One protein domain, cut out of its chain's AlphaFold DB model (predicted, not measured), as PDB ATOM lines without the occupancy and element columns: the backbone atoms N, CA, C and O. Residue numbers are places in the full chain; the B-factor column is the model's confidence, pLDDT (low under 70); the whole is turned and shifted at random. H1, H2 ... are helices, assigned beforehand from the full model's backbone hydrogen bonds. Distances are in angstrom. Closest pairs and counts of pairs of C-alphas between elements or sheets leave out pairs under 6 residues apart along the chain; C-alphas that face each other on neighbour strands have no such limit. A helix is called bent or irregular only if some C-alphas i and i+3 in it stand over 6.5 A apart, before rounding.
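This is residues 2 to 79 of the 181 residues of the protein "DNA-directed DNA polymerase" of Haptolina ericina (UniProt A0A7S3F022). See an open, elongated loop: the long kinked helix H3 runs out, the chain folds back past short H4, and residues 57 to 72, with no named element, return towards H5 at the other end. Short H1 and H2 precede H3. The printed part has 78 residues, five named helices, H1 to H5 in order, and no named strand; its class is all helix, with under half, 37, in named elements. It is loose, radius of gyration of the C-alphas 16.3 A, spanning 51 by 28 by 23 A.

Find C-alpha 29 at (89.970, 86.934, 73.779); H3 runs 21.3 A to residue 45, irregular, C-alphas 36 and 39 being 7.1 A apart, with a 46 degrees kink near 39. H1 is residues 10 to 13, H2 17 to 23, 10.1 A, H4 53 to 56, H5 73 to 77, ending at C-alpha (86.374, 60.699, 74.679).

H3 and H4 are close but not clearly touching; their closest C-alphas, Ala 38 and Leu 56, are 7.3 A apart. The other helix pairs are apart. O i to N i+4 pairs are within hydrogen-bond range throughout H2, in 10 of 13 in H3, and 0 of 1 in H5, where 2 of 2 i+3 pairs are; H1 and H4 are too short.

The farthest C-alphas, Pro 47 and Phe 77, are 52.6 A apart. The printed part has no cut; the H4 to H5 link is long, 16 residues. Residues 57 to 63 and 73 to 79 stand free; pLDDT is under 70 at 68 to 72.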
ATOM      1  N   THR A   2      92.033  82.916  81.152       88.94
ATOM      2  CA  THR A   2      91.623  81.755  80.361       88.94
ATOM      3  C   THR A   2      90.107  81.722  80.223       88.94
ATOM      4  O   THR A   2      89.365  82.332  80.996       88.94
ATOM      5  N   LYS A   3      89.626  81.029  79.196       85.25
ATOM      6  CA  LYS A   3      88.196  80.874  78.974       85.25
ATOM      7  C   LYS A   3      87.622  79.865  79.973       85.25
ATOM      8  O   LYS A   3      87.925  78.678  79.893       85.25
ATOM      9  N   GLY A   4      86.778  80.349  80.881       84.00
ATOM     10  CA  GLY A   4      86.065  79.544  81.878       84.00
ATOM     11  C   GLY A   4      84.571  79.377  81.581       84.00
ATOM     12  O   GLY A   4      84.083  79.777  80.522       84.00
ATOM     13  N   ALA A   5      83.837  78.809  82.541       81.88
ATOM     14  CA  ALA A   5      82.380  78.708  82.476       81.88
ATOM     15  C   ALA A   5      81.717  80.097  82.405       81.88
ATOM     16  O   ALA A   5      82.261  81.100  82.884       81.88
ATOM     17  N   VAL A   6      80.528  80.158  81.797       78.94
ATOM     18  CA  VAL A   6      79.734  81.394  81.730       78.94
ATOM     19  C   VAL A   6      79.380  81.821  83.156       78.94
ATOM     20  O   VAL A   6      78.856  81.022  83.925       78.94
ATOM     21  N   GLY A   7      79.707  83.063  83.518       79.75
ATOM     22  CA  GLY A   7      79.492  83.597  84.868       79.75
ATOM     23  C   GLY A   7      80.576  83.258  85.900       79.75
ATOM     24  O   GLY A   7      80.474  83.723  87.032       79.75
ATOM     25  N   ALA A   8      81.623  82.503  85.536       85.75
ATOM     26  CA  ALA A   8      82.755  82.260  86.435       85.75
ATOM     27  C   ALA A   8      83.463  83.574  86.796       85.75
ATOM     28  O   ALA A   8      83.633  84.459  85.945       85.75
ATOM     29  N   LYS A   9      83.889  83.691  88.056       88.00
ATOM     30  CA  LYS A   9      84.507  84.917  88.573       88.00
ATOM     31  C   LYS A   9      85.890  85.102  87.952       88.00
ATOM     32  O   LYS A   9      86.575  84.138  87.624       88.00
ATOM     33  N   ALA A  10      86.336  86.350  87.807       84.50
ATOM     34  CA  ALA A  10      87.600  86.651  87.127       84.50
ATOM     35  C   ALA A  10      88.820  85.966  87.773       84.50
ATOM     36  O   ALA A  10      89.710  85.513  87.062       84.50
ATOM     37  N   PHE A  11      88.845  85.831  89.102       86.31
ATOM     38  CA  PHE A  11      89.946  85.154  89.795       86.31
ATOM     39  C   PHE A  11      89.986  83.639  89.539       86.31
ATOM     40  O   PHE A  11      91.051  83.046  89.619       86.31
ATOM     41  N   GLU A  12      88.859  83.017  89.183       87.44
ATOM     42  CA  GLU A  12      88.768  81.580  88.863       87.44
ATOM     43  C   GLU A  12      89.276  81.275  87.445       87.44
ATOM     44  O   GLU A  12      89.499  80.123  87.088       87.44
ATOM     45  N   LYS A  13      89.441  82.317  86.623       88.25
ATOM     46  CA  LYS A  13      89.934  82.258  85.241       88.25
ATOM     47  C   LYS A  13      91.408  82.681  85.120       88.25
ATOM     48  O   LYS A  13      91.942  82.804  84.011       88.25
ATOM     49  N   ALA A  14      92.061  82.988  86.240       89.12
ATOM     50  CA  ALA A  14      93.478  83.319  86.277       89.12
ATOM     51  C   ALA A  14      94.297  82.024  86.306       89.12
ATOM     52  O   ALA A  14      94.043  81.156  87.132       89.12
ATOM     53  N   GLU A  15      95.263  81.898  85.401       91.19
ATOM     54  CA  GLU A  15      96.061  80.682  85.237       91.19
ATOM     55  C   GLU A  15      97.512  81.045  84.913       91.19
ATOM     56  O   GLU A  15      97.770  82.110  84.336       91.19
ATOM     57  N   ASP A  16      98.448  80.161  85.265       89.50
ATOM     58  CA  ASP A  16      99.870  80.346  84.981       89.50
ATOM     59  C   ASP A  16     100.163  80.293  83.461       89.50
ATOM     60  O   ASP A  16      99.705  79.371  82.775       89.50
ATOM     61  N   PRO A  17     100.944  81.237  82.894       87.50
ATOM     62  CA  PRO A  17     101.216  81.278  81.456       87.50
ATOM     63  C   PRO A  17     101.879  80.015  80.887       87.50
ATOM     64  O   PRO A  17     101.626  79.663  79.732       87.50
ATOM     65  N   ILE A  18     102.719  79.327  81.667       85.00
ATOM     66  CA  ILE A  18     103.376  78.089  81.228       85.00
ATOM     67  C   ILE A  18     102.355  76.959  81.217       85.00
ATOM     68  O   ILE A  18     102.274  76.220  80.235       85.00
ATOM     69  N   TYR A  19     101.524  76.864  82.257       87.38
ATOM     70  CA  TYR A  19     100.457  75.869  82.308       87.38
ATOM     71  C   TYR A  19      99.457  76.030  81.151       87.38
ATOM     72  O   TYR A  19      99.076  75.039  80.518       87.38
ATOM     73  N   VAL A  20      99.086  77.274  80.823       88.56
ATOM     74  CA  VAL A  20      98.226  77.609  79.674       88.56
ATOM     75  C   VAL A  20      98.832  77.128  78.360       88.56
ATOM     76  O   VAL A  20      98.125  76.537  77.539       88.56
ATOM     77  N   LEU A  21     100.130  77.367  78.164       81.75
ATOM     78  CA  LEU A  21     100.837  76.988  76.946       81.75
ATOM     79  C   LEU A  21     100.944  75.466  76.793       81.75
ATOM     80  O   LEU A  21     100.710  74.944  75.704       81.75
ATOM     81  N   ASP A  22     101.246  74.755  77.877       83.38
ATOM     82  CA  ASP A  22     101.486  73.309  77.845       83.38
ATOM     83  C   ASP A  22     100.197  72.501  77.687       83.38
ATOM     84  O   ASP A  22     100.183  71.465  77.021       83.38
ATOM     85  N   ASN A  23      99.085  73.009  78.226       84.88
ATOM     86  CA  ASN A  23      97.778  72.355  78.145       84.88
ATOM     87  C   ASN A  23      96.882  72.902  77.025       84.88
ATOM     88  O   ASN A  23      95.748  72.443  76.873       84.88
ATOM     89  N   ASN A  24      97.373  73.853  76.222       82.62
ATOM     90  CA  ASN A  24      96.608  74.511  75.158       82.62
ATOM     91  C   ASN A  24      95.280  75.093  75.654       82.62
ATOM     92  O   ASN A  24      94.230  74.923  75.024       82.62
ATOM     93  N   ILE A  25      95.319  75.756  76.810       87.44
ATOM     94  CA  ILE A  25      94.119  76.334  77.409       87.44
ATOM     95  C   ILE A  25      93.718  77.565  76.588       87.44
ATOM     96  O   ILE A  25      94.548  78.449  76.356       87.44
ATOM     97  N   PRO A  26      92.461  77.655  76.122       87.81
ATOM     98  CA  PRO A  26      92.015  78.800  75.345       87.81
ATOM     99  C   PRO A  26      92.046  80.087  76.175       87.81
ATOM    100  O   PRO A  26      91.547  80.134  77.301       87.81
ATOM    101  N   LEU A  27      92.583  81.151  75.582       89.50
ATOM    102  CA  LEU A  27      92.519  82.497  76.142       89.50
ATOM    103  C   LEU A  27      91.120  83.090  75.952       89.50
ATOM    104  O   LEU A  27      90.463  82.853  74.934       89.50
ATOM    105  N   ASP A  28      90.684  83.893  76.919       90.38
ATOM    106  CA  ASP A  28      89.431  84.643  76.827       90.38
ATOM    107  C   ASP A  28      89.646  85.934  76.016       90.38
ATOM    108  O   ASP A  28      89.856  87.015  76.562       90.38
ATOM    109  N   THR A  29      89.687  85.807  74.687       89.50
ATOM    110  CA  THR A  29      89.970  86.934  73.779       89.50
ATOM    111  C   THR A  29      88.930  88.049  73.865       89.50
ATOM    112  O   THR A  29      89.279  89.207  73.663       89.50
ATOM    113  N   GLU A  30      87.674  87.699  74.155       87.50
ATOM    114  CA  GLU A  30      86.570  88.650  74.333       87.50
ATOM    115  C   GLU A  30      86.829  89.492  75.595       87.50
ATOM    116  O   GLU A  30      86.855  90.719  75.519       87.50
ATOM    117  N   TRP A  31      87.206  88.852  76.711       90.25
ATOM    118  CA  TRP A  31      87.586  89.567  77.933       90.25
ATOM    119  C   TRP A  31      88.766  90.532  77.727       90.25
ATOM    120  O   TRP A  31      88.697  91.679  78.169       90.25
ATOM    121  N   TYR A  32      89.832  90.103  77.036       92.00
ATOM    122  CA  TYR A  32      90.987  90.967  76.732       92.00
ATOM    123  C   TYR A  32      90.607  92.165  75.853       92.00
ATOM    124  O   TYR A  32      91.077  93.280  76.094       92.00
ATOM    125  N   LEU A  33      89.750  91.951  74.851       90.88
ATOM    126  CA  LEU A  33      89.272  93.018  73.980       90.88
ATOM    127  C   LEU A  33      88.483  94.059  74.779       90.88
ATOM    128  O   LEU A  33      88.800  95.240  74.708       90.88
ATOM    129  N   GLU A  34      87.507  93.621  75.572       89.94
ATOM    130  CA  GLU A  34      86.600  94.504  76.311       89.94
ATOM    131  C   GLU A  34      87.282  95.236  77.473       89.94
ATOM    132  O   GLU A  34      87.081  96.436  77.646       89.94
ATOM    133  N   HIS A  35      88.100  94.537  78.265       91.00
ATOM    134  CA  HIS A  35      88.598  95.061  79.542       91.00
ATOM    135  C   HIS A  35      89.994  95.681  79.454       91.00
ATOM    136  O   HIS A  35      90.356  96.467  80.327       91.00
ATOM    137  N   GLN A  36      90.797  95.330  78.442       92.75
ATOM    138  CA  GLN A  36      92.159  95.862  78.305       92.75
ATOM    139  C   GLN A  36      92.318  96.787  77.103       92.75
ATOM    140  O   GLN A  36      93.002  97.800  77.209       92.75
ATOM    141  N   LEU A  37      91.705  96.454  75.965       93.81
ATOM    142  CA  LEU A  37      91.964  97.160  74.708       93.81
ATOM    143  C   LEU A  37      90.893  98.200  74.367       93.81
ATOM    144  O   LEU A  37      91.234  99.269  73.865       93.81
ATOM    145  N   ALA A  38      89.618  97.927  74.648       93.56
ATOM    146  CA  ALA A  38      88.511  98.747  74.166       93.56
ATOM    147  C   ALA A  38      88.578 100.196  74.661       93.56
ATOM    148  O   ALA A  38      88.516 101.116  73.851       93.56
ATOM    149  N   GLU A  39      88.733 100.418  75.968       93.25
ATOM    150  CA  GLU A  39      88.720 101.770  76.543       93.25
ATOM    151  C   GLU A  39      89.922 102.632  76.115       93.25
ATOM    152  O   GLU A  39      89.707 103.776  75.705       93.25
ATOM    153  N   PRO A  40      91.176 102.130  76.119       95.00
ATOM    154  CA  PRO A  40      92.299 102.876  75.552       95.00
ATOM    155  C   PRO A  40      92.116 103.218  74.069       95.00
ATOM    156  O   PRO A  40      92.419 104.339  73.666       95.00
ATOM    157  N   ILE A  41      91.601 102.280  73.264       94.25
ATOM    158  CA  ILE A  41      91.370 102.498  71.829       94.25
ATOM    159  C   ILE A  41      90.286 103.557  71.622       94.25
ATOM    160  O   ILE A  41      90.502 104.504  70.869       94.25
ATOM    161  N   LYS A  42      89.146 103.454  72.315       93.44
ATOM    162  CA  LYS A  42      88.077 104.460  72.235       93.44
ATOM    163  C   LYS A  42      88.609 105.843  72.584       93.44
ATOM    164  O   LYS A  42      88.443 106.748  71.781       93.44
ATOM    165  N   ARG A  43      89.331 105.984  73.700       94.25
ATOM    166  CA  ARG A  43      89.893 107.274  74.136       94.25
ATOM    167  C   ARG A  43      90.829 107.899  73.097       94.25
ATOM    168  O   ARG A  43      90.864 109.116  72.967       94.25
ATOM    169  N   LEU A  44      91.596 107.081  72.376       95.38
ATOM    170  CA  LEU A  44      92.506 107.563  71.337       95.38
ATOM    171  C   LEU A  44      91.762 108.029  70.076       95.38
ATOM    172  O   LEU A  44      92.170 109.010  69.458       95.38
ATOM    173  N   PHE A  45      90.695 107.327  69.688       96.25
ATOM    174  CA  PHE A  45      89.990 107.557  68.423       96.25
ATOM    175  C   PHE A  45      88.720 108.404  68.539       96.25
ATOM    176  O   PHE A  45      88.246 108.892  67.520       96.25
ATOM    177  N   GLU A  46      88.187 108.620  69.738       94.19
ATOM    178  CA  GLU A  46      87.019 109.470  70.003       94.19
ATOM    179  C   GLU A  46      87.138 110.894  69.429       94.19
ATOM    180  O   GLU A  46      86.165 111.352  68.834       94.19
ATOM    181  N   PRO A  47      88.297 111.586  69.481       95.00
ATOM    182  CA  PRO A  47      88.417 112.902  68.847       95.00
ATOM    183  C   PRO A  47      88.520 112.857  67.311       95.00
ATOM    184  O   PRO A  47      88.501 113.909  66.679       95.00
ATOM    185  N   ILE A  48      88.674 111.675  66.704       95.19
ATOM    186  CA  ILE A  48      88.925 111.503  65.260       95.19
ATOM    187  C   ILE A  48      87.713 110.877  64.552       95.19
ATOM    188  O   ILE A  48      87.438 111.200  63.399       95.19
ATOM    189  N   VAL A  49      87.008 109.958  65.214       92.75
ATOM    190  CA  VAL A  49      85.959 109.117  64.625       92.75
ATOM    191  C   VAL A  49      84.669 109.267  65.424       92.75
ATOM    192  O   VAL A  49      84.640 108.980  66.616       92.75
ATOM    193  N   GLU A  50      83.578 109.623  64.742       88.38
ATOM    194  CA  GLU A  50      82.260 109.850  65.358       88.38
ATOM    195  C   GLU A  50      81.699 108.610  66.077       88.38
ATOM    196  O   GLU A  50      81.048 108.724  67.113       88.38
ATOM    197  N   ASN A  51      81.962 107.406  65.550       88.62
ATOM    198  CA  ASN A  51      81.544 106.143  66.158       88.62
ATOM    199  C   ASN A  51      82.725 105.179  66.337       88.62
ATOM    200  O   ASN A  51      82.980 104.302  65.510       88.62
ATOM    201  N   THR A  52      83.416 105.299  67.468       87.38
ATOM    202  CA  THR A  52      84.539 104.422  67.836       87.38
ATOM    203  C   THR A  52      84.133 102.963  68.063       87.38
ATOM    204  O   THR A  52      84.979 102.075  67.942       87.38
ATOM    205  N   LYS A  53      82.850 102.668  68.332       85.31
ATOM    206  CA  LYS A  53      82.374 101.283  68.517       85.31
ATOM    207  C   LYS A  53      82.484 100.466  67.233       85.31
ATOM    208  O   LYS A  53      82.822  99.287  67.298       85.31
ATOM    209  N   ALA A  54      82.312 101.105  66.075       89.12
ATOM    210  CA  ALA A  54      82.468 100.462  64.771       89.12
ATOM    211  C   ALA A  54      83.895  99.932  64.514       89.12
ATOM    212  O   ALA A  54      84.098  99.113  63.625       89.12
ATOM    213  N   LEU A  55      84.900 100.369  65.286       87.56
ATOM    214  CA  LEU A  55      86.262  99.833  65.188       87.56
ATOM    215  C   LEU A  55      86.367  98.430  65.800       87.56
ATOM    216  O   LEU A  55      87.113  97.588  65.299       87.56
ATOM    217  N   LEU A  56      85.620  98.179  66.877       88.50
ATOM    218  CA  LEU A  56      85.691  96.948  67.670       88.50
ATOM    219  C   LEU A  56      84.580  95.956  67.302       88.50
ATOM    220  O   LEU A  56      84.739  94.749  67.478       88.50
ATOM    221  N   GLU A  57      83.475  96.452  66.750       86.94
ATOM    222  CA  GLU A  57      82.296  95.676  66.375       86.94
ATOM    223  C   GLU A  57      81.998  95.861  64.883       86.94
ATOM    224  O   GLU A  57      82.027  96.978  64.373       86.94
ATOM    225  N   GLY A  58      81.698  94.774  64.167       85.44
ATOM    226  CA  GLY A  58      81.286  94.863  62.769       85.44
ATOM    227  C   GLY A  58      81.548  93.604  61.953       85.44
ATOM    228  O   GLY A  58      81.861  92.529  62.467       85.44
ATOM    229  N   ASP A  59      81.417  93.740  60.637       84.81
ATOM    230  CA  ASP A  59      81.572  92.630  59.695       84.81
ATOM    231  C   ASP A  59      83.010  92.096  59.655       84.81
ATOM    232  O   ASP A  59      83.225  90.893  59.475       84.81
ATOM    233  N   HIS A  60      83.991  92.965  59.909       84.00
ATOM    234  CA  HIS A  60      85.411  92.623  59.985       84.00
ATOM    235  C   HIS A  60      85.761  91.739  61.187       84.00
ATOM    236  O   HIS A  60      86.739  90.996  61.114       84.00
ATOM    237  N   THR A  61      84.958  91.739  62.258       83.00
ATOM    238  CA  THR A  61      85.205  90.926  63.464       83.00
ATOM    239  C   THR A  61      84.416  89.614  63.509       83.00
ATOM    240  O   THR A  61      84.666  88.770  64.370       83.00
ATOM    241  N   ARG A  62      83.540  89.344  62.526       78.12
ATOM    242  CA  ARG A  62      82.729  88.105  62.462       78.12
ATOM    243  C   ARG A  62      83.554  86.817  62.321       78.12
ATOM    244  O   ARG A  62      83.060  85.726  62.609       78.12
ATOM    245  N   ARG A  63      84.808  86.899  61.863       78.31
ATOM    246  CA  ARG A  63      85.701  85.736  61.714       78.31
ATOM    247  C   ARG A  63      86.570  85.551  62.958       78.31
ATOM    248  O   ARG A  63      87.665  86.095  63.043       78.31
ATOM    249  N   ILE A  64      86.121  84.696  63.875       78.81
ATOM    250  CA  ILE A  64      86.834  84.405  65.127       78.81
ATOM    251  C   ILE A  64      87.537  83.045  65.038       78.81
ATOM    252  O   ILE A  64      86.923  82.029  64.701       78.81
ATOM    253  N   LYS A  65      88.831  83.000  65.374       75.25
ATOM    254  CA  LYS A  65      89.567  81.747  65.595       75.25
ATOM    255  C   LYS A  65      89.478  81.381  67.075       75.25
ATOM    256  O   LYS A  65      90.067  82.059  67.907       75.25
ATOM    257  N   LYS A  66      88.742  80.316  67.404       71.94
ATOM    258  CA  LYS A  66      88.632  79.793  68.775       71.94
ATOM    259  C   LYS A  66      89.487  78.531  68.891       71.94
ATOM    260  O   LYS A  66      89.222  77.550  68.198       71.94
ATOM    261  N   ALA A  67      90.524  78.580  69.725       70.19
ATOM    262  CA  ALA A  67      91.273  77.388  70.106       70.19
ATOM    263  C   ALA A  67      90.388  76.511  71.003       70.19
ATOM    264  O   ALA A  67      89.638  77.032  71.831       70.19
ATOM    265  N   MET A  68      90.459  75.194  70.823       67.31
ATOM    266  CA  MET A  68      89.769  74.236  71.685       67.31
ATOM    267  C   MET A  68      90.808  73.484  72.519       67.31
ATOM    268  O   MET A  68      91.845  73.108  71.968       67.31
ATOM    269  N   PRO A  69      90.549  73.249  73.817       65.88
ATOM    270  CA  PRO A  69      91.456  72.479  74.653       65.88
ATOM    271  C   PRO A  69      91.517  71.040  74.136       65.88
ATOM    272  O   PRO A  69      90.484  70.415  73.895       65.88
ATOM    273  N   SER A  70      92.728  70.516  73.956       61.81
ATOM    274  CA  SER A  70      92.934  69.216  73.313       61.81
ATOM    275  C   SER A  70      92.701  68.028  74.252       61.81
ATOM    276  O   SER A  70      92.261  66.985  73.789       61.81
ATOM    277  N   ASN A  71      92.945  68.179  75.562       62.00
ATOM    278  CA  ASN A  71      93.101  67.037  76.477       62.00
ATOM    279  C   ASN A  71      92.367  67.159  77.832       62.00
ATOM    280  O   ASN A  71      92.791  66.533  78.804       62.00
ATOM    281  N   SER A  72      91.272  67.920  77.940       64.38
ATOM    282  CA  SER A  72      90.545  68.077  79.216       64.38
ATOM    283  C   SER A  72      89.170  67.392  79.225       64.38
ATOM    284  O   SER A  72      88.366  67.577  78.311       64.38
ATOM    285  N   GLY A  73      88.906  66.605  80.278       77.12
ATOM    286  CA  GLY A  73      87.606  65.995  80.587       77.12
ATOM    287  C   GLY A  73      86.952  65.257  79.416       77.12
ATOM    288  O   GLY A  73      87.526  64.325  78.852       77.12
ATOM    289  N   LEU A  74      85.746  65.705  79.046       72.31
ATOM    290  CA  LEU A  74      84.917  65.133  77.981       72.31
ATOM    291  C   LEU A  74      85.640  65.055  76.625       72.31
ATOM    292  O   LEU A  74      85.415  64.109  75.876       72.31
ATOM    293  N   MET A  75      86.552  65.990  76.323       73.81
ATOM    294  CA  MET A  75      87.255  66.032  75.031       73.81
ATOM    295  C   MET A  75      88.162  64.824  74.782       73.81
ATOM    296  O   MET A  75      88.412  64.498  73.625       73.81
ATOM    297  N   LYS A  76      88.598  64.111  75.831       76.44
ATOM    298  CA  LYS A  76      89.385  62.873  75.679       76.44
ATOM    299  C   LYS A  76      88.590  61.733  75.039       76.44
ATOM    300  O   LYS A  76      89.185  60.848  74.435       76.44
ATOM    301  N   PHE A  77      87.264  61.755  75.168       77.06
ATOM    302  CA  PHE A  77      86.374  60.699  74.679       77.06
ATOM    303  C   PHE A  77      85.677  61.070  73.363       77.06
ATOM    304  O   PHE A  77      84.939  60.261  72.804       77.06
ATOM    305  N   VAL A  78      85.911  62.280  72.840       78.44
ATOM    306  CA  VAL A  78      85.327  62.728  71.573       78.44
ATOM    307  C   VAL A  78      86.182  62.240  70.407       78.44
ATOM    308  O   VAL A  78      87.334  62.644  70.228       78.44
ATOM    309  N   ALA A  79      85.595  61.406  69.550       75.62
ATOM    310  CA  ALA A  79      86.205  61.031  68.282       75.62
ATOM    311  C   ALA A  79      86.270  62.255  67.351       75.62
ATOM    312  O   ALA A  79      85.273  62.671  66.764       75.62
TER     313      ALA A  79